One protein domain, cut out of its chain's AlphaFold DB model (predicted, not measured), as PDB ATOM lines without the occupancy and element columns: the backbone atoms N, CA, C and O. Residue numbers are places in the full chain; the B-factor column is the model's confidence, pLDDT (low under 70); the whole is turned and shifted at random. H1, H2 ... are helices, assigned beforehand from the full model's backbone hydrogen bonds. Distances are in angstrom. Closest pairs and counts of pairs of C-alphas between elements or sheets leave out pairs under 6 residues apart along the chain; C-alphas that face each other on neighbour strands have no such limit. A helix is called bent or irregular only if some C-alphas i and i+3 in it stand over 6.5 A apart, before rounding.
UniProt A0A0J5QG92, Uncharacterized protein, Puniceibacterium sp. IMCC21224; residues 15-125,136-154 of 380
ATOM      1  N   GLU A  15     378.050 370.476 164.961       91.50
ATOM      2  CA  GLU A  15     377.202 369.458 165.587       91.50
ATOM      3  C   GLU A  15     375.874 370.046 166.073       91.50
ATOM      4  O   GLU A  15     374.802 369.543 165.742       91.50
ATOM      5  N   GLU A  16     375.918 371.151 166.816       91.25
ATOM      6  CA  GLU A  16     374.707 371.800 167.318       91.25
ATOM      7  C   GLU A  16     373.808 372.329 166.203       91.25
ATOM      8  O   GLU A  16     372.581 372.225 166.293       91.25
ATOM      9  N   ILE A  17     374.409 372.912 165.163       94.12
ATOM     10  CA  ILE A  17     373.676 373.455 164.016       94.12
ATOM     11  C   ILE A  17     372.941 372.324 163.288       94.12
ATOM     12  O   ILE A  17     371.736 372.437 163.047       94.12
ATOM     13  N   GLU A  18     373.629 371.220 162.989       95.56
ATOM     14  CA  GLU A  18     373.034 370.077 162.290       95.56
ATOM     15  C   GLU A  18     371.985 369.361 163.156       95.56
ATOM     16  O   GLU A  18     370.902 369.051 162.658       95.56
ATOM     17  N   ARG A  19     372.217 369.191 164.468       95.69
ATOM     18  CA  ARG A  19     371.198 368.648 165.385       95.69
ATOM     19  C   ARG A  19     369.908 369.469 165.359       95.69
ATOM     20  O   ARG A  19     368.832 368.917 165.131       95.69
ATOM     21  N   ARG A  20     370.005 370.794 165.549       96.50
ATOM     22  CA  ARG A  20     368.834 371.696 165.527       96.50
ATOM     23  C   ARG A  20     368.116 371.649 164.182       96.50
ATOM     24  O   ARG A  20     366.888 371.690 164.149       96.50
ATOM     25  N   ARG A  21     368.867 371.545 163.083       97.88
ATOM     26  CA  ARG A  21     368.317 371.446 161.729       97.88
ATOM     27  C   ARG A  21     367.443 370.203 161.554       97.88
ATOM     28  O   ARG A  21     366.320 370.351 161.076       97.88
ATOM     29  N   TYR A  22     367.916 369.013 161.932       98.38
ATOM     30  CA  TYR A  22     367.135 367.778 161.752       98.38
ATOM     31  C   TYR A  22     365.955 367.673 162.722       98.38
ATOM     32  O   TYR A  22     364.883 367.235 162.307       98.38
ATOM     33  N   LEU A  23     366.093 368.175 163.954       98.62
ATOM     34  CA  LEU A  23     364.957 368.331 164.873       98.62
ATOM     35  C   LEU A  23     363.874 369.234 164.261       98.62
ATOM     36  O   LEU A  23     362.710 368.848 164.160       98.62
ATOM     37  N   ALA A  24     364.260 370.416 163.772       98.62
ATOM     38  CA  ALA A  24     363.326 371.340 163.133       98.62
ATOM     39  C   ALA A  24     362.700 370.746 161.861       98.62
ATOM     40  O   ALA A  24     361.523 370.976 161.591       98.62
ATOM     41  N   GLN A  25     363.459 369.962 161.089       98.69
ATOM     42  CA  GLN A  25     362.951 369.278 159.901       98.69
ATOM     43  C   GLN A  25     361.894 368.224 160.253       98.69
ATOM     44  O   GLN A  25     360.844 368.196 159.611       98.69
ATOM     45  N   GLY A  26     362.144 367.389 161.267       98.69
ATOM     46  CA  GLY A  26     361.178 366.395 161.742       98.69
ATOM     47  C   GLY A  26     359.876 367.047 162.206       98.69
ATOM     48  O   GLY A  26     358.796 366.679 161.742       98.69
ATOM     49  N   GLN A  27     359.989 368.090 163.035       98.69
ATOM     50  CA  GLN A  27     358.840 368.851 163.537       98.69
ATOM     51  C   GLN A  27     358.063 369.525 162.402       98.69
ATOM     52  O   GLN A  27     356.833 369.499 162.377       98.69
ATOM     53  N   PHE A  28     358.772 370.126 161.442       98.69
ATOM     54  CA  PHE A  28     358.149 370.769 160.293       98.69
ATOM     55  C   PHE A  28     357.340 369.772 159.459       98.69
ATOM     56  O   PHE A  28     356.197 370.063 159.122       98.69
ATOM     57  N   LEU A  29     357.897 368.597 159.151       98.62
ATOM     58  CA  LEU A  29     357.196 367.586 158.356       98.62
ATOM     59  C   LEU A  29     355.946 367.058 159.067       98.62
ATOM     60  O   LEU A  29     354.900 366.964 158.426       98.62
ATOM     61  N   ALA A  30     356.030 366.796 160.376       98.06
ATOM     62  CA  ALA A  30     354.881 366.383 161.184       98.06
ATOM     63  C   ALA A  30     353.771 367.451 161.184       98.06
ATOM     64  O   ALA A  30     352.621 367.150 160.883       98.06
ATOM     65  N   ARG A  31     354.115 368.733 161.385       97.88
ATOM     66  CA  ARG A  31     353.152 369.858 161.346       97.88
ATOM     67  C   ARG A  31     352.492 370.092 159.990       97.88
ATOM     68  O   ARG A  31     351.531 370.851 159.906       97.88
ATOM     69  N   GLN A  32     353.064 369.561 158.916       98.00
ATOM     70  CA  GLN A  32     352.495 369.640 157.570       98.00
ATOM     71  C   GLN A  32     351.753 368.353 157.185       98.00
ATOM     72  O   GLN A  32     351.403 368.202 156.016       98.00
ATOM     73  N   GLU A  33     351.551 367.428 158.133       96.69
ATOM     74  CA  GLU A  33     350.985 366.092 157.909       96.69
ATOM     75  C   GLU A  33     351.725 365.307 156.807       96.69
ATOM     76  O   GLU A  33     351.174 364.422 156.153       96.69
ATOM     77  N   ASN A  34     353.009 365.619 156.576       97.69
ATOM     78  CA  ASN A  34     353.820 364.981 155.539       97.69
ATOM     79  C   ASN A  34     354.535 363.731 156.078       97.69
ATOM     80  O   ASN A  34     355.756 363.574 155.974       97.69
ATOM     81  N   TRP A  35     353.749 362.840 156.681       97.75
ATOM     82  CA  TRP A  35     354.225 361.639 157.367       97.75
ATOM     83  C   TRP A  35     354.860 360.617 156.422       97.75
ATOM     84  O   TRP A  35     355.828 359.957 156.794       97.75
ATOM     85  N   ALA A  36     354.385 360.533 155.174       97.56
ATOM     86  CA  ALA A  36     354.966 359.647 154.166       97.56
ATOM     87  C   ALA A  36     356.426 360.018 153.842       97.56
ATOM     88  O   ALA A  36     357.299 359.149 153.788       97.56
ATOM     89  N   GLU A  37     356.714 361.312 153.661       98.12
ATOM     90  CA  GLU A  37     358.080 361.784 153.413       98.12
ATOM     91  C   GLU A  37     358.952 361.678 154.665       98.12
ATOM     92  O   GLU A  37     360.108 361.262 154.570       98.12
ATOM     93  N   LEU A  38     358.406 362.008 155.838       98.50
ATOM     94  CA  LEU A  38     359.112 361.856 157.109       98.50
ATOM     95  C   LEU A  38     359.549 360.404 157.336       98.50
ATOM     96  O   LEU A  38     360.734 360.158 157.564       98.50
ATOM     97  N   GLY A  39     358.622 359.448 157.215       98.19
ATOM     98  CA  GLY A  39     358.925 358.024 157.334       98.19
ATOM     99  C   GLY A  39     360.017 357.617 156.347       98.19
ATOM    100  O   GLY A  39     361.009 356.996 156.740       98.19
ATOM    101  N   ARG A  40     359.893 358.027 155.074       98.12
ATOM    102  CA  ARG A  40     360.889 357.727 154.033       98.12
ATOM    103  C   ARG A  40     362.275 358.267 154.391       98.12
ATOM    104  O   ARG A  40     363.268 357.566 154.177       98.12
ATOM    105  N   LEU A  41     362.361 359.494 154.907       98.44
ATOM    106  CA  LEU A  41     363.620 360.110 155.325       98.44
ATOM    107  C   LEU A  41     364.245 359.380 156.513       98.44
ATOM    108  O   LEU A  41     365.430 359.060 156.433       98.44
ATOM    109  N   ILE A  42     363.458 359.064 157.548       98.62
ATOM    110  CA  ILE A  42     363.922 358.305 158.721       98.62
ATOM    111  C   ILE A  42     364.561 356.992 158.267       98.62
ATOM    112  O   ILE A  42     365.736 356.768 158.544       98.62
ATOM    113  N   ARG A  43     363.852 356.188 157.462       98.25
ATOM    114  CA  ARG A  43     364.390 354.922 156.932       98.25
ATOM    115  C   ARG A  43     365.655 355.120 156.114       98.25
ATOM    116  O   ARG A  43     366.645 354.430 156.305       98.25
ATOM    117  N   THR A  44     365.633 356.093 155.202       98.19
ATOM    118  CA  THR A  44     366.782 356.363 154.330       98.19
ATOM    119  C   THR A  44     368.018 356.722 155.148       98.19
ATOM    120  O   THR A  44     369.122 356.320 154.790       98.19
ATOM    121  N   PHE A  45     367.855 357.507 156.211       98.12
ATOM    122  CA  PHE A  45     368.962 357.944 157.054       98.12
ATOM    123  C   PHE A  45     369.452 356.820 157.959       98.12
ATOM    124  O   PHE A  45     370.663 356.695 158.135       98.12
ATOM    125  N   ASP A  46     368.542 355.985 158.456       97.25
ATOM    126  CA  ASP A  46     368.863 354.846 159.312       97.25
ATOM    127  C   ASP A  46     369.635 353.761 158.543       97.25
ATOM    128  O   ASP A  46     370.762 353.423 158.906       97.25
ATOM    129  N   THR A  47     369.128 353.327 157.382       96.31
ATOM    130  CA  THR A  47     369.814 352.362 156.497       96.31
ATOM    131  C   THR A  47     371.179 352.880 156.025       96.31
ATOM    132  O   THR A  47     372.124 352.122 155.846       96.31
ATOM    133  N   ARG A  48     371.325 354.197 155.829       97.06
ATOM    134  CA  ARG A  48     372.603 354.805 155.415       97.06
ATOM    135  C   ARG A  48     373.533 355.154 156.576       97.06
ATOM    136  O   ARG A  48     374.604 355.699 156.308       97.06
ATOM    137  N   ARG A  49     373.129 354.894 157.826       97.06
ATOM    138  CA  ARG A  49     373.873 355.258 159.045       97.06
ATOM    139  C   ARG A  49     374.285 356.737 159.059       97.06
ATOM    140  O   ARG A  49     375.398 357.089 159.455       97.06
ATOM    141  N   LEU A  50     373.415 357.628 158.566       97.38
ATOM    142  CA  LEU A  50     373.743 359.052 158.508       97.38
ATOM    143  C   LEU A  50     373.761 359.643 159.914       97.38
ATOM    144  O   LEU A  50     372.782 359.561 160.660       97.38
ATOM    145  N   THR A  51     374.869 360.298 160.240       96.62
ATOM    146  CA  THR A  51     375.101 360.935 161.533       96.62
ATOM    147  C   THR A  51     375.505 362.391 161.356       96.62
ATOM    148  O   THR A  51     376.085 362.783 160.340       96.62
ATOM    149  N   THR A  52     375.181 363.217 162.345       94.88
ATOM    150  CA  THR A  52     375.769 364.553 162.482       94.88
ATOM    151  C   THR A  52     377.284 364.442 162.737       94.88
ATOM    152  O   THR A  52     377.765 363.354 163.063       94.88
ATOM    153  N   PRO A  53     378.074 365.527 162.608       89.25
ATOM    154  CA  PRO A  53     379.527 365.457 162.804       89.25
ATOM    155  C   PRO A  53     379.977 364.869 164.152       89.25
ATOM    156  O   PRO A  53     381.000 364.198 164.200       89.25
ATOM    157  N   GLY A  54     379.210 365.080 165.224       88.75
ATOM    158  CA  GLY A  54     379.423 364.501 166.555       88.75
ATOM    159  C   GLY A  54     378.842 363.095 166.741       88.75
ATOM    160  O   GLY A  54     378.803 362.586 167.858       88.75
ATOM    161  N   GLY A  55     378.371 362.455 165.669       91.31
ATOM    162  CA  GLY A  55     377.924 361.062 165.678       91.31
ATOM    163  C   GLY A  55     376.466 360.846 166.089       91.31
ATOM    164  O   GLY A  55     376.082 359.706 166.340       91.31
ATOM    165  N   THR A  56     375.628 361.889 166.164       94.00
ATOM    166  CA  THR A  56     374.200 361.709 166.474       94.00
ATOM    167  C   THR A  56     373.453 361.165 165.246       94.00
ATOM    168  O   THR A  56     373.493 361.815 164.199       94.00
ATOM    169  N   PRO A  57     372.723 360.033 165.332       96.88
ATOM    170  CA  PRO A  57     371.944 359.513 164.207       96.88
ATOM    171  C   PRO A  57     370.874 360.502 163.733       96.88
ATOM    172  O   PRO A  57     370.018 360.938 164.506       96.88
ATOM    173  N   MET A  58     370.891 360.839 162.442       97.94
ATOM    174  CA  MET A  58     369.940 361.796 161.869       97.94
ATOM    175  C   MET A  58     368.504 361.252 161.857       97.94
ATOM    176  O   MET A  58     367.559 362.030 161.983       97.94
ATOM    177  N   ALA A  59     368.332 359.931 161.738       98.00
ATOM    178  CA  ALA A  59     367.027 359.272 161.813       98.00
ATOM    179  C   ALA A  59     366.347 359.496 163.176       98.00
ATOM    180  O   ALA A  59     365.176 359.870 163.228       98.00
ATOM    181  N   GLU A  60     367.099 359.362 164.274       97.69
ATOM    182  CA  GLU A  60     366.603 359.624 165.631       97.69
ATOM    183  C   GLU A  60     366.268 361.109 165.836       97.69
ATOM    184  O   GLU A  60     365.231 361.419 166.415       97.69
ATOM    185  N   LEU A  61     367.075 362.036 165.299       98.56
ATOM    186  CA  LEU A  61     366.791 363.481 165.366       98.56
ATOM    187  C   LEU A  61     365.516 363.866 164.602       98.56
ATOM    188  O   LEU A  61     364.725 364.675 165.087       98.56
ATOM    189  N   LEU A  62     365.292 363.287 163.418       98.75
ATOM    190  CA  LEU A  62     364.042 363.473 162.676       98.75
ATOM    191  C   LEU A  62     362.851 362.930 163.468       98.75
ATOM    192  O   LEU A  62     361.828 363.609 163.581       98.75
ATOM    193  N   ALA A  63     362.991 361.731 164.038       98.62
ATOM    194  CA  ALA A  63     361.946 361.129 164.849       98.62
ATOM    195  C   ALA A  63     361.655 361.947 166.116       98.62
ATOM    196  O   ALA A  63     360.503 362.027 166.538       98.62
ATOM    197  N   GLU A  64     362.682 362.539 166.732       98.69
ATOM    198  CA  GLU A  64     362.575 363.396 167.922       98.69
ATOM    199  C   GLU A  64     361.841 364.686 167.608       98.69
ATOM    200  O   GLU A  64     360.844 365.002 168.257       98.69
ATOM    201  N   GLY A  65     362.241 365.365 166.535       98.69
ATOM    202  CA  GLY A  65     361.530 366.538 166.049       98.69
ATOM    203  C   GLY A  65     360.057 366.256 165.755       98.69
ATOM    204  O   GLY A  65     359.186 367.033 166.140       98.69
ATOM    205  N   ALA A  66     359.770 365.132 165.096       98.75
ATOM    206  CA  ALA A  66     358.421 364.782 164.665       98.75
ATOM    207  C   ALA A  66     357.438 364.532 165.818       98.75
ATOM    208  O   ALA A  66     356.271 364.904 165.712       98.75
ATOM    209  N   ARG A  67     357.892 363.925 166.923       98.44
ATOM    210  CA  ARG A  67     357.036 363.648 168.092       98.44
ATOM    211  C   ARG A  67     356.969 364.788 169.107       98.44
ATOM    212  O   ARG A  67     356.113 364.740 169.987       98.44
ATOM    213  N   ALA A  68     357.844 365.791 169.002       98.44
ATOM    214  CA  ALA A  68     358.042 366.806 170.039       98.44
ATOM    215  C   ALA A  68     356.746 367.523 170.458       98.44
ATOM    216  O   ALA A  68     356.494 367.683 171.650       98.44
ATOM    217  N   ASP A  69     355.900 367.914 169.498       98.50
ATOM    218  CA  ASP A  69     354.640 368.608 169.797       98.50
ATOM    219  C   ASP A  69     353.635 367.695 170.522       98.50
ATOM    220  O   ASP A  69     352.982 368.119 171.474       98.50
ATOM    221  N   ALA A  70     353.532 366.430 170.097       98.38
ATOM    222  CA  ALA A  70     352.622 365.451 170.685       98.38
ATOM    223  C   ALA A  70     353.046 365.065 172.111       98.38
ATOM    224  O   ALA A  70     352.214 365.043 173.018       98.38
ATOM    225  N   VAL A  71     354.342 364.807 172.314       98.56
ATOM    226  CA  VAL A  71     354.915 364.512 173.634       98.56
ATOM    227  C   VAL A  71     354.779 365.723 174.554       98.56
ATOM    228  O   VAL A  71     354.314 365.567 175.678       98.56
ATOM    229  N   GLY A  72     355.098 366.930 174.074       98.25
ATOM    230  CA  GLY A  72     354.940 368.164 174.848       98.25
ATOM    231  C   GLY A  72     353.502 368.369 175.328       98.25
ATOM    232  O   GLY A  72     353.270 368.541 176.522       98.25
ATOM    233  N   ALA A  73     352.524 368.241 174.424       98.38
ATOM    234  CA  ALA A  73     351.108 368.343 174.772       98.38
ATOM    235  C   ALA A  73     350.658 367.258 175.769       98.38
ATOM    236  O   ALA A  73     349.861 367.538 176.668       98.38
ATOM    237  N   ALA A  74     351.167 366.029 175.634       98.31
ATOM    238  CA  ALA A  74     350.877 364.949 176.572       98.31
ATOM    239  C   ALA A  74     351.445 365.244 177.967       98.31
ATOM    240  O   ALA A  74     350.724 365.135 178.959       98.31
ATOM    241  N   CYS A  75     352.708 365.666 178.050       96.81
ATOM    242  CA  CYS A  75     353.368 366.022 179.304       96.81
ATOM    243  C   CYS A  75     352.667 367.195 180.006       96.81
ATOM    244  O   CYS A  75     352.393 367.107 181.204       96.81
ATOM    245  N   ASP A  76     352.285 368.244 179.271       97.94
ATOM    246  CA  ASP A  76     351.519 369.375 179.816       97.94
ATOM    247  C   ASP A  76     350.182 368.916 180.425       97.94
ATOM    248  O   ASP A  76     349.807 369.333 181.524       97.94
ATOM    249  N   ALA A  77     349.475 368.003 179.753       97.44
ATOM    250  CA  ALA A  77     348.233 367.432 180.268       97.44
ATOM    251  C   ALA A  77     348.449 366.578 181.532       97.44
ATOM    252  O   ALA A  77     347.635 366.643 182.459       97.44
ATOM    253  N   ILE A  78     349.557 365.830 181.614       94.88
ATOM    254  CA  ILE A  78     349.935 365.067 182.817       94.88
ATOM    255  C   ILE A  78     350.179 366.010 183.998       94.88
ATOM    256  O   ILE A  78     349.669 365.754 185.090       94.88
ATOM    257  N   ILE A  79     350.888 367.126 183.783       94.69
ATOM    258  CA  ILE A  79     351.129 368.151 184.817       94.69
ATOM    259  C   ILE A  79     349.802 368.719 185.344       94.69
ATOM    260  O   ILE A  79     349.655 368.949 186.546       94.69
ATOM    261  N   LEU A  80     348.818 368.911 184.463       95.81
ATOM    262  CA  LEU A  80     347.480 369.392 184.821       95.81
ATOM    263  C   LEU A  80     346.575 368.312 185.445       95.81
ATOM    264  O   LEU A  80     345.463 368.625 185.875       95.81
ATOM    265  N   GLY A  81     347.030 367.057 185.517       93.38
ATOM    266  CA  GLY A  81     346.261 365.934 186.053       93.38
ATOM    267  C   GLY A  81     345.160 365.419 185.121       93.38
ATOM    268  O   GLY A  81     344.261 364.711 185.580       93.38
ATOM    269  N   ASP A  82     345.209 365.748 183.826       94.56
ATOM    270  CA  ASP A  82     344.242 365.291 182.825       94.56
ATOM    271  C   ASP A  82     344.807 364.123 182.004       94.56
ATOM    272  O   ASP A  82     345.314 364.274 180.891       94.56
ATOM    273  N   ALA A  83     344.684 362.916 182.561       91.12
ATOM    274  CA  ALA A  83     345.146 361.693 181.907       91.12
ATOM    275  C   ALA A  83     344.473 361.449 180.543       91.12
ATOM    276  O   ALA A  83     345.092 360.904 179.633       91.12
ATOM    277  N   LYS A  84     343.216 361.878 180.364       92.25
ATOM    278  CA  LYS A  84     342.500 361.688 179.096       92.25
ATOM    279  C   LYS A  84     343.038 362.626 178.016       92.25
ATOM    280  O   LYS A  84     343.171 362.204 176.867       92.25
ATOM    281  N   ALA A  85     343.326 363.878 178.370       95.44
ATOM    282  CA  ALA A  85     343.964 364.818 177.455       95.44
ATOM    283  C   ALA A  85     345.391 364.380 177.096       95.44
ATOM    284  O   ALA A  85     345.785 364.549 175.946       95.44
ATOM    285  N   ALA A  86     346.114 363.741 178.022       95.69
ATOM    286  CA  ALA A  86     347.453 363.210 177.762       95.69
ATOM    287  C   ALA A  86     347.475 362.098 176.696       95.69
ATOM    288  O   ALA A  86     348.431 361.984 175.934       95.69
ATOM    289  N   GLU A  87     346.412 361.294 176.599       95.44
ATOM    290  CA  GLU A  87     346.306 360.233 175.589       95.44
ATOM    291  C   GLU A  87     345.950 360.751 174.187       95.44
ATOM    292  O   GLU A  87     346.295 360.118 173.192       95.44
ATOM    293  N   ALA A  88     345.240 361.877 174.088       96.75
ATOM    294  CA  ALA A  88     344.734 362.398 172.819       96.75
ATOM    295  C   ALA A  88     345.814 362.622 171.736       96.75
ATOM    296  O   ALA A  88     345.594 362.153 170.617       96.75
ATOM    297  N   PRO A  89     346.964 363.277 172.010       97.44
ATOM    298  CA  PRO A  89     348.005 363.461 170.996       97.44
ATOM    299  C   PRO A  89     348.665 362.143 170.567       97.44
ATOM    300  O   PRO A  89     349.028 362.001 169.406       97.44
ATOM    301  N   LEU A  90     348.774 361.151 171.458       97.75
ATOM    302  CA  LEU A  90     349.333 359.841 171.103       97.75
ATOM    303  C   LEU A  90     348.398 359.050 170.181       97.75
ATOM    304  O   LEU A  90     348.859 358.451 169.218       97.75
ATOM    305  N   ARG A  91     347.078 359.125 170.398       96.31
ATOM    306  CA  ARG A  91     346.105 358.488 169.492       96.31
ATOM    307  C   ARG A  91     346.125 359.086 168.086       96.31
ATOM    308  O   ARG A  91     345.925 358.359 167.126       96.31
ATOM    309  N   GLN A  92     346.398 360.386 167.953       95.69
ATOM    310  CA  GLN A  92     346.584 360.994 166.629       95.69
ATOM    311  C   GLN A  92     347.795 360.388 165.911       95.69
ATOM    312  O   GLN A  92     347.730 360.127 164.714       95.69
ATOM    313  N   LEU A  93     348.881 360.105 166.638       97.19
ATOM    314  CA  LEU A  93     350.030 359.397 166.074       97.19
ATOM    315  C   LEU A  93     349.686 357.949 165.685       97.19
ATOM    316  O   LEU A  93     350.145 357.490 164.639       97.19
ATOM    317  N   ASP A  94     348.866 357.245 166.473       97.12
ATOM    318  CA  ASP A  94     348.374 355.902 166.118       97.12
ATOM    319  C   ASP A  94     347.542 355.912 164.825       97.12
ATOM    320  O   ASP A  94     347.704 355.028 163.975       97.12
ATOM    321  N   ASP A  95     346.673 356.915 164.660       95.25
ATOM    322  CA  ASP A  95     345.873 357.098 163.447       95.25
ATOM    323  C   ASP A  95     346.800 357.285 162.230       95.25
ATOM    324  O   ASP A  95     346.654 356.582 161.228       95.25
ATOM    325  N   MET A  96     347.832 358.132 162.351       94.62
ATOM    326  CA  MET A  96     348.824 358.350 161.285       94.62
ATOM    327  C   MET A  96     349.641 357.094 160.956       94.62
ATOM    328  O   MET A  96     349.890 356.799 159.784       94.62
ATOM    329  N   LEU A  97     350.045 356.323 161.970       96.25
ATOM    330  CA  LEU A  97     350.748 355.056 161.765       96.25
ATOM    331  C   LEU A  97     349.869 354.042 161.015       96.25
ATOM    332  O   LEU A  97     350.351 353.340 160.120       96.25
ATOM    333  N   SER A  98     348.582 353.989 161.359       94.81
ATOM    334  CA  SER A  98     347.604 353.099 160.727       94.81
ATOM    335  C   SER A  98     347.349 353.479 159.266       94.81
ATOM    336  O   SER A  98     347.307 352.604 158.396       94.81
ATOM    337  N   GLU A  99     347.228 354.777 158.968       93.44
ATOM    338  CA  GLU A  99     347.028 355.293 157.606       93.44
ATOM    339  C   GLU A  99     348.190 354.961 156.660       93.44
ATOM    340  O   GLU A  99     347.971 354.695 155.476       93.44
ATOM    341  N   LEU A 100     349.420 354.917 157.177       91.38
ATOM    342  CA  LEU A 100     350.625 354.614 156.398       91.38
ATOM    343  C   LEU A 100     350.976 353.123 156.340       91.38
ATOM    344  O   LEU A 100     352.117 352.772 156.038       91.38
ATOM    345  N   CYS A 101     350.001 352.247 156.596       85.00
ATOM    346  CA  CYS A 101     350.178 350.793 156.578       85.00
ATOM    347  C   CYS A 101     351.346 350.327 157.458       85.00
ATOM    348  O   CYS A 101     352.071 349.406 157.081       85.00
ATOM    349  N   GLU A 102     351.514 350.961 158.620       84.44
ATOM    350  CA  GLU A 102     352.536 350.596 159.600       84.44
ATOM    351  C   GLU A 102     353.960 350.758 159.042       84.44
ATOM    352  O   GLU A 102     354.811 349.880 159.124       84.44
ATOM    353  N   ASP A 103     354.242 351.914 158.445       95.25
ATOM    354  CA  ASP A 103     355.590 352.282 158.024       95.25
ATOM    355  C   ASP A 103     356.565 352.320 159.216       95.25
ATOM    356  O   ASP A 103     356.357 353.079 160.164       95.25
ATOM    357  N   HIS A 104     357.663 351.556 159.170       96.62
ATOM    358  CA  HIS A 104     358.555 351.433 160.331       96.62
ATOM    359  C   HIS A 104     359.304 352.726 160.700       96.62
ATOM    360  O   HIS A 104     359.709 352.892 161.851       96.62
ATOM    361  N   GLY A 105     359.458 353.668 159.761       97.44
ATOM    362  CA  GLY A 105     360.013 354.988 160.063       97.44
ATOM    363  C   GLY A 105     359.057 355.807 160.929       97.44
ATOM    364  O   GLY A 105     359.493 356.462 161.871       97.44
ATOM    365  N   VAL A 106     357.751 355.722 160.659       98.19
ATOM    366  CA  VAL A 106     356.708 356.347 161.491       98.19
ATOM    367  C   VAL A 106     356.500 355.559 162.783       98.19
ATOM    368  O   VAL A 106     356.381 356.163 163.845       98.19
ATOM    369  N   ALA A 107     356.553 354.226 162.731       98.38
ATOM    370  CA  ALA A 107     356.447 353.371 163.912       98.38
ATOM    371  C   ALA A 107     357.504 353.713 164.969       98.38
ATOM    372  O   ALA A 107     357.180 353.771 166.154       98.38
ATOM    373  N   LEU A 108     358.741 354.012 164.547       98.50
ATOM    374  CA  LEU A 108     359.793 354.510 165.434       98.50
ATOM    375  C   LEU A 108     359.365 355.797 166.157       98.50
ATOM    376  O   LEU A 108     359.532 355.890 167.373       98.50
ATOM    377  N   VAL A 109     358.795 356.772 165.435       98.69
ATOM    378  CA  VAL A 109     358.309 358.041 166.013       98.69
ATOM    379  C   VAL A 109     357.261 357.777 167.088       98.69
ATOM    380  O   VAL A 109     357.388 358.279 168.206       98.69
ATOM    381  N   VAL A 110     356.255 356.962 166.762       98.62
ATOM    382  CA  VAL A 110     355.136 356.664 167.665       98.62
ATOM    383  C   VAL A 110     355.618 355.875 168.883       98.62
ATOM    384  O   VAL A 110     355.338 356.261 170.016       98.62
ATOM    385  N   ALA A 111     356.422 354.826 168.686       98.62
ATOM    386  CA  ALA A 111     356.968 354.031 169.782       98.62
ATOM    387  C   ALA A 111     357.829 354.878 170.732       98.62
ATOM    388  O   ALA A 111     357.666 354.784 171.950       98.62
ATOM    389  N   ARG A 112     358.696 355.751 170.199       98.62
ATOM    390  CA  ARG A 112     359.490 356.689 171.010       98.62
ATOM    391  C   ARG A 112     358.606 357.683 171.770       98.62
ATOM    392  O   ARG A 112     358.887 357.944 172.935       98.62
ATOM    393  N   ALA A 113     357.523 358.179 171.164       98.75
ATOM    394  CA  ALA A 113     356.571 359.064 171.840       98.75
ATOM    395  C   ALA A 113     355.909 358.378 173.044       98.75
ATOM    396  O   ALA A 113     355.863 358.946 174.135       98.75
ATOM    397  N   TYR A 114     355.475 357.125 172.878       98.69
ATOM    398  CA  TYR A 114     354.960 356.316 173.982       98.69
ATOM    399  C   TYR A 114     356.002 356.116 175.089       98.69
ATOM    400  O   TYR A 114     355.677 356.299 176.261       98.69
ATOM    401  N   MET A 115     357.250 355.782 174.747       98.38
ATOM    402  CA  MET A 115     358.315 355.616 175.747       98.38
ATOM    403  C   MET A 115     358.566 356.903 176.542       98.38
ATOM    404  O   MET A 115     358.664 356.846 177.767       98.38
ATOM    405  N   GLU A 116     358.643 358.058 175.877       97.88
ATOM    406  CA  GLU A 116     358.889 359.351 176.529       97.88
ATOM    407  C   GLU A 116     357.747 359.755 177.462       97.88
ATOM    408  O   GLU A 116     357.995 360.086 178.621       97.88
ATOM    409  N   VAL A 117     356.496 359.642 177.008       97.81
ATOM    410  CA  VAL A 117     355.324 359.911 177.858       97.81
ATOM    411  C   VAL A 117     355.248 358.912 179.018       97.81
ATOM    412  O   VAL A 117     354.943 359.290 180.149       97.81
ATOM    413  N   GLY A 118     355.590 357.642 178.779       96.44
ATOM    414  CA  GLY A 118     355.698 356.630 179.827       96.44
ATOM    415  C   GLY A 118     356.733 357.005 180.892       96.44
ATOM    416  O   GLY A 118     356.428 356.964 182.084       96.44
ATOM    417  N   LEU A 119     357.938 357.411 180.482       94.25
ATOM    418  CA  LEU A 119     358.982 357.881 181.400       94.25
ATOM    419  C   LEU A 119     358.548 359.138 182.162       94.25
ATOM    420  O   LEU A 119     358.827 359.243 183.355       94.25
ATOM    421  N   PHE A 120     357.807 360.044 181.521       94.31
ATOM    422  CA  PHE A 120     357.262 361.226 182.186       94.31
ATOM    423  C   PHE A 120     356.272 360.859 183.302       94.31
ATOM    424  O   PHE A 120     356.346 361.412 184.398       94.31
ATOM    425  N   TRP A 121     355.403 359.865 183.078       92.12
ATOM    426  CA  TRP A 121     354.546 359.311 184.135       92.12
ATOM    427  C   TRP A 121     355.337 358.685 185.286       92.12
ATOM    428  O   TRP A 121     354.882 358.734 186.429       92.12
ATOM    429  N   ARG A 122     356.488 358.072 184.988       89.06
ATOM    430  CA  ARG A 122     357.358 357.443 185.989       89.06
ATOM    431  C   ARG A 122     358.057 358.471 186.888       89.06
ATOM    432  O   ARG A 122     358.192 358.214 188.081       89.06
ATOM    433  N   GLY A 123     358.485 359.602 186.324       84.06
ATOM    434  CA  GLY A 123     359.311 360.602 187.008       84.06
ATOM    435  C   GLY A 123     360.795 360.210 187.112       84.06
ATOM    436  O   GLY A 123     361.196 359.116 186.710       84.06
ATOM    437  N   GLU A 124     361.616 361.128 187.634       68.81
ATOM    438  CA  GLU A 124     363.088 361.011 187.647       68.81
ATOM    439  C   GLU A 124     363.631 360.022 188.689       68.81
ATOM    440  O   GLU A 124     364.565 359.275 188.403       68.81
ATOM    441  N   GLU A 125     363.035 359.975 189.883       62.97
ATOM    442  CA  GLU A 125     363.434 359.051 190.943       62.97
ATOM    443  C   GLU A 125     362.296 358.066 191.226       62.97
ATOM    444  O   GLU A 125     361.232 358.480 191.702       62.97
ATOM    445  N   ALA A 136     350.883 352.011 186.473       92.56
ATOM    446  CA  ALA A 136     350.017 351.451 185.443       92.56
ATOM    447  C   ALA A 136     350.137 352.225 184.122       92.56
ATOM    448  O   ALA A 136     350.281 351.597 183.078       92.56
ATOM    449  N   ALA A 137     350.148 353.563 184.162       93.94
ATOM    450  CA  ALA A 137     350.329 354.396 182.973       93.94
ATOM    451  C   ALA A 137     351.690 354.147 182.300       93.94
ATOM    452  O   ALA A 137     351.730 353.854 181.106       93.94
ATOM    453  N   PHE A 138     352.787 354.157 183.068       95.00
ATOM    454  CA  PHE A 138     354.126 353.798 182.581       95.00
ATOM    455  C   PHE A 138     354.119 352.438 181.864       95.00
ATOM    456  O   PHE A 138     354.554 352.338 180.718       95.00
ATOM    457  N   GLN A 139     353.557 351.406 182.501       95.50
ATOM    458  CA  GLN A 139     353.496 350.058 181.930       95.50
ATOM    459  C   GLN A 139     352.626 349.978 180.670       95.50
ATOM    460  O   GLN A 139     352.998 349.296 179.717       95.50
ATOM    461  N   ILE A 140     351.489 350.681 180.635       96.81
ATOM    462  CA  ILE A 140     350.621 350.748 179.452       96.81
ATOM    463  C   ILE A 140     351.384 351.365 178.280       96.81
ATOM    464  O   ILE A 140     351.420 350.768 177.207       96.81
ATOM    465  N   HIS A 141     352.037 352.512 178.480       98.25
ATOM    466  CA  HIS A 141     352.763 353.177 177.401       98.25
ATOM    467  C   HIS A 141     353.934 352.330 176.880       98.25
ATOM    468  O   HIS A 141     354.073 352.166 175.668       98.25
ATOM    469  N   PHE A 142     354.724 351.714 177.765       98.06
ATOM    470  CA  PHE A 142     355.817 350.828 177.347       98.06
ATOM    471  C   PHE A 142     355.323 349.548 176.668       98.06
ATOM    472  O   PHE A 142     355.932 349.099 175.697       98.06
ATOM    473  N   ARG A 143     354.192 348.981 177.110       98.12
ATOM    474  CA  ARG A 143     353.560 347.844 176.427       98.12
ATOM    475  C   ARG A 143     353.094 348.227 175.025       98.12
ATOM    476  O   ARG A 143     353.283 347.442 174.101       98.12
ATOM    477  N   THR A 144     352.514 349.414 174.851       98.25
ATOM    478  CA  THR A 144     352.115 349.907 173.528       98.25
ATOM    479  C   THR A 144     353.328 350.097 172.621       98.25
ATOM    480  O   THR A 144     353.327 349.583 171.506       98.25
ATOM    481  N   ALA A 145     354.396 350.734 173.114       98.56
ATOM    482  CA  ALA A 145     355.645 350.878 172.366       98.56
ATOM    483  C   ALA A 145     356.242 349.516 171.959       98.56
ATOM    484  O   ALA A 145     356.636 349.340 170.807       98.56
ATOM    485  N   TYR A 146     356.247 348.534 172.870       98.25
ATOM    486  CA  TYR A 146     356.650 347.156 172.569       98.25
ATOM    487  C   TYR A 146     355.803 346.553 171.440       98.25
ATOM    488  O   TYR A 146     356.357 346.081 170.453       98.25
ATOM    489  N   ASN A 147     354.471 346.627 171.537       97.94
ATOM    490  CA  ASN A 147     353.556 346.045 170.546       97.94
ATOM    491  C   ASN A 147     353.673 346.694 169.152       97.94
ATOM    492  O   ASN A 147     353.298 346.076 168.156       97.94
ATOM    493  N   ILE A 148     354.125 347.951 169.076       97.88
ATOM    494  CA  ILE A 148     354.438 348.624 167.810       97.88
ATOM    495  C   ILE A 148     355.749 348.064 167.244       97.88
ATOM    496  O   ILE A 148     355.792 347.653 166.088       97.88
ATOM    497  N   LEU A 149     356.806 348.010 168.060       97.69
ATOM    498  CA  LEU A 149     358.145 347.589 167.628       97.69
ATOM    499  C   LEU A 149     358.257 346.090 167.318       97.69
ATOM    500  O   LEU A 149     359.079 345.703 166.493       97.69
ATOM    501  N   GLU A 150     357.447 345.243 167.952       96.56
ATOM    502  CA  GLU A 150     357.435 343.790 167.725       96.56
ATOM    503  C   GLU A 150     357.049 343.418 166.283       96.56
ATOM    504  O   GLU A 150     357.415 342.353 165.792       96.56
ATOM    505  N   ARG A 151     356.364 344.314 165.566       96.44
ATOM    506  CA  ARG A 151     355.917 344.098 164.179       96.44
ATOM    507  C   ARG A 151     357.039 344.217 163.151       96.44
ATOM    508  O   ARG A 151     356.837 343.875 161.988       96.44
ATOM    509  N   PHE A 152     358.195 344.721 163.570       97.00
ATOM    510  CA  PHE A 152     359.315 345.041 162.699       97.00
ATOM    511  C   PHE A 152     360.566 344.335 163.185       97.00
ATOM    512  O   PHE A 152     360.945 344.491 164.345       97.00
ATOM    513  N   ASP A 153     361.230 343.602 162.299       96.94
ATOM    514  CA  ASP A 153     362.545 343.033 162.568       96.94
ATOM    515  C   ASP A 153     363.643 344.052 162.186       96.94
ATOM    516  O   ASP A 153     363.750 344.418 161.012       96.94
ATOM    517  N   PRO A 154     364.454 344.546 163.146       96.50
ATOM    518  CA  PRO A 154     365.518 345.508 162.874       96.50
ATOM    519  C   PRO A 154     366.566 345.009 161.877       96.50
ATOM    520  O   PRO A 154     367.100 345.816 161.122       96.50
TER     521      PRO A 154
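This is residues 15 to 125 and 136 to 154 of the 380 residues of an uncharacterized protein of Puniceibacterium sp. IMCC21224 (UniProt A0A0J5QG92). Helix H5 runs through the middle of a helical body: H3b and H4 pack along it as an up-and-down bundle of three, each running against the one before it in the chain, and H6 lies side by side with H5. At the end where H5 begins, H1, H2 and H3a form a second group set crosswise to it, and the bent helix H3 runs from that group into the bundle. The printed part has 130 residues with six named helices, H1 to H6 in chain order, and no named strand; the class is all helix. The whole is compact and rounded, with a radius of gyration of the C-alphas of 14.4 A and spans of 39 by 32 by 28 A.

H1, residues 15 to 31, and H2, residues 35 to 47, form a helical hairpin; they touch with residues 26 to 30 and 35 to 38 alone, closest at the C-alphas of Leu 29 and Leu 38, 6.2 A. H3, residues 58 to 79, was assigned as one helix by its hydrogen bonds but is bent, C-alphas 66 and 69 being 7.4 A apart; its arms H3a, residues 58 to 66, and H3b, residues 69 to 79, stand at a steep tilt of 55 degrees. H3a touches H1, closest at the C-alphas of Leu 23 and Gly 65, 4.0 A. H3b and H4, residues 83 to 99, form a helical hairpin at a shallow tilt of 21 degrees, with the C-alphas of Ala 74 and Ala 86 closest, 4.0 A. H4 has a kink of 28 degrees near residue 90 and is only just irregular, C-alphas 86 and 89 being 6.8 A apart. H5, residues 104 to 122, touches H2 with residues 104 to 106 alone, about perpendicular at 88 degrees, closest at the C-alphas of Gly 39 and Gly 105, 4.2 A. H5 touches H6, residues 136 to 149, opposite ways at a shallow tilt of 14 degrees, closest at the C-alphas of Gly 118 and Phe 138, 4.3 A. H1 and H6 are apart. Every O i to N i+4 pair is within hydrogen-bond range in H1, H2, H3a, H3b and H6; H4 has 11 of 13 and H5 14 of 15.

H1 begins at C-alpha 15, (377.202, 369.458, 165.587), and is 24.4 A long; H2 is 18.2 A, H3a 12.2 A, H3b 15.4 A, H4 25.2 A, H5 26.4 A and H6 20.0 A. H6 ends at C-alpha 149, (358.145, 347.589, 167.628).

The farthest C-alphas, Arg 48 and Gly 81, are 41.9 A apart. Residues 126 to 135 are not printed; C-alphas 125 and 136 are 16.4 A apart across the cut. Of the links printed whole, none is long. Residues 124 to 125 have pLDDT under 70.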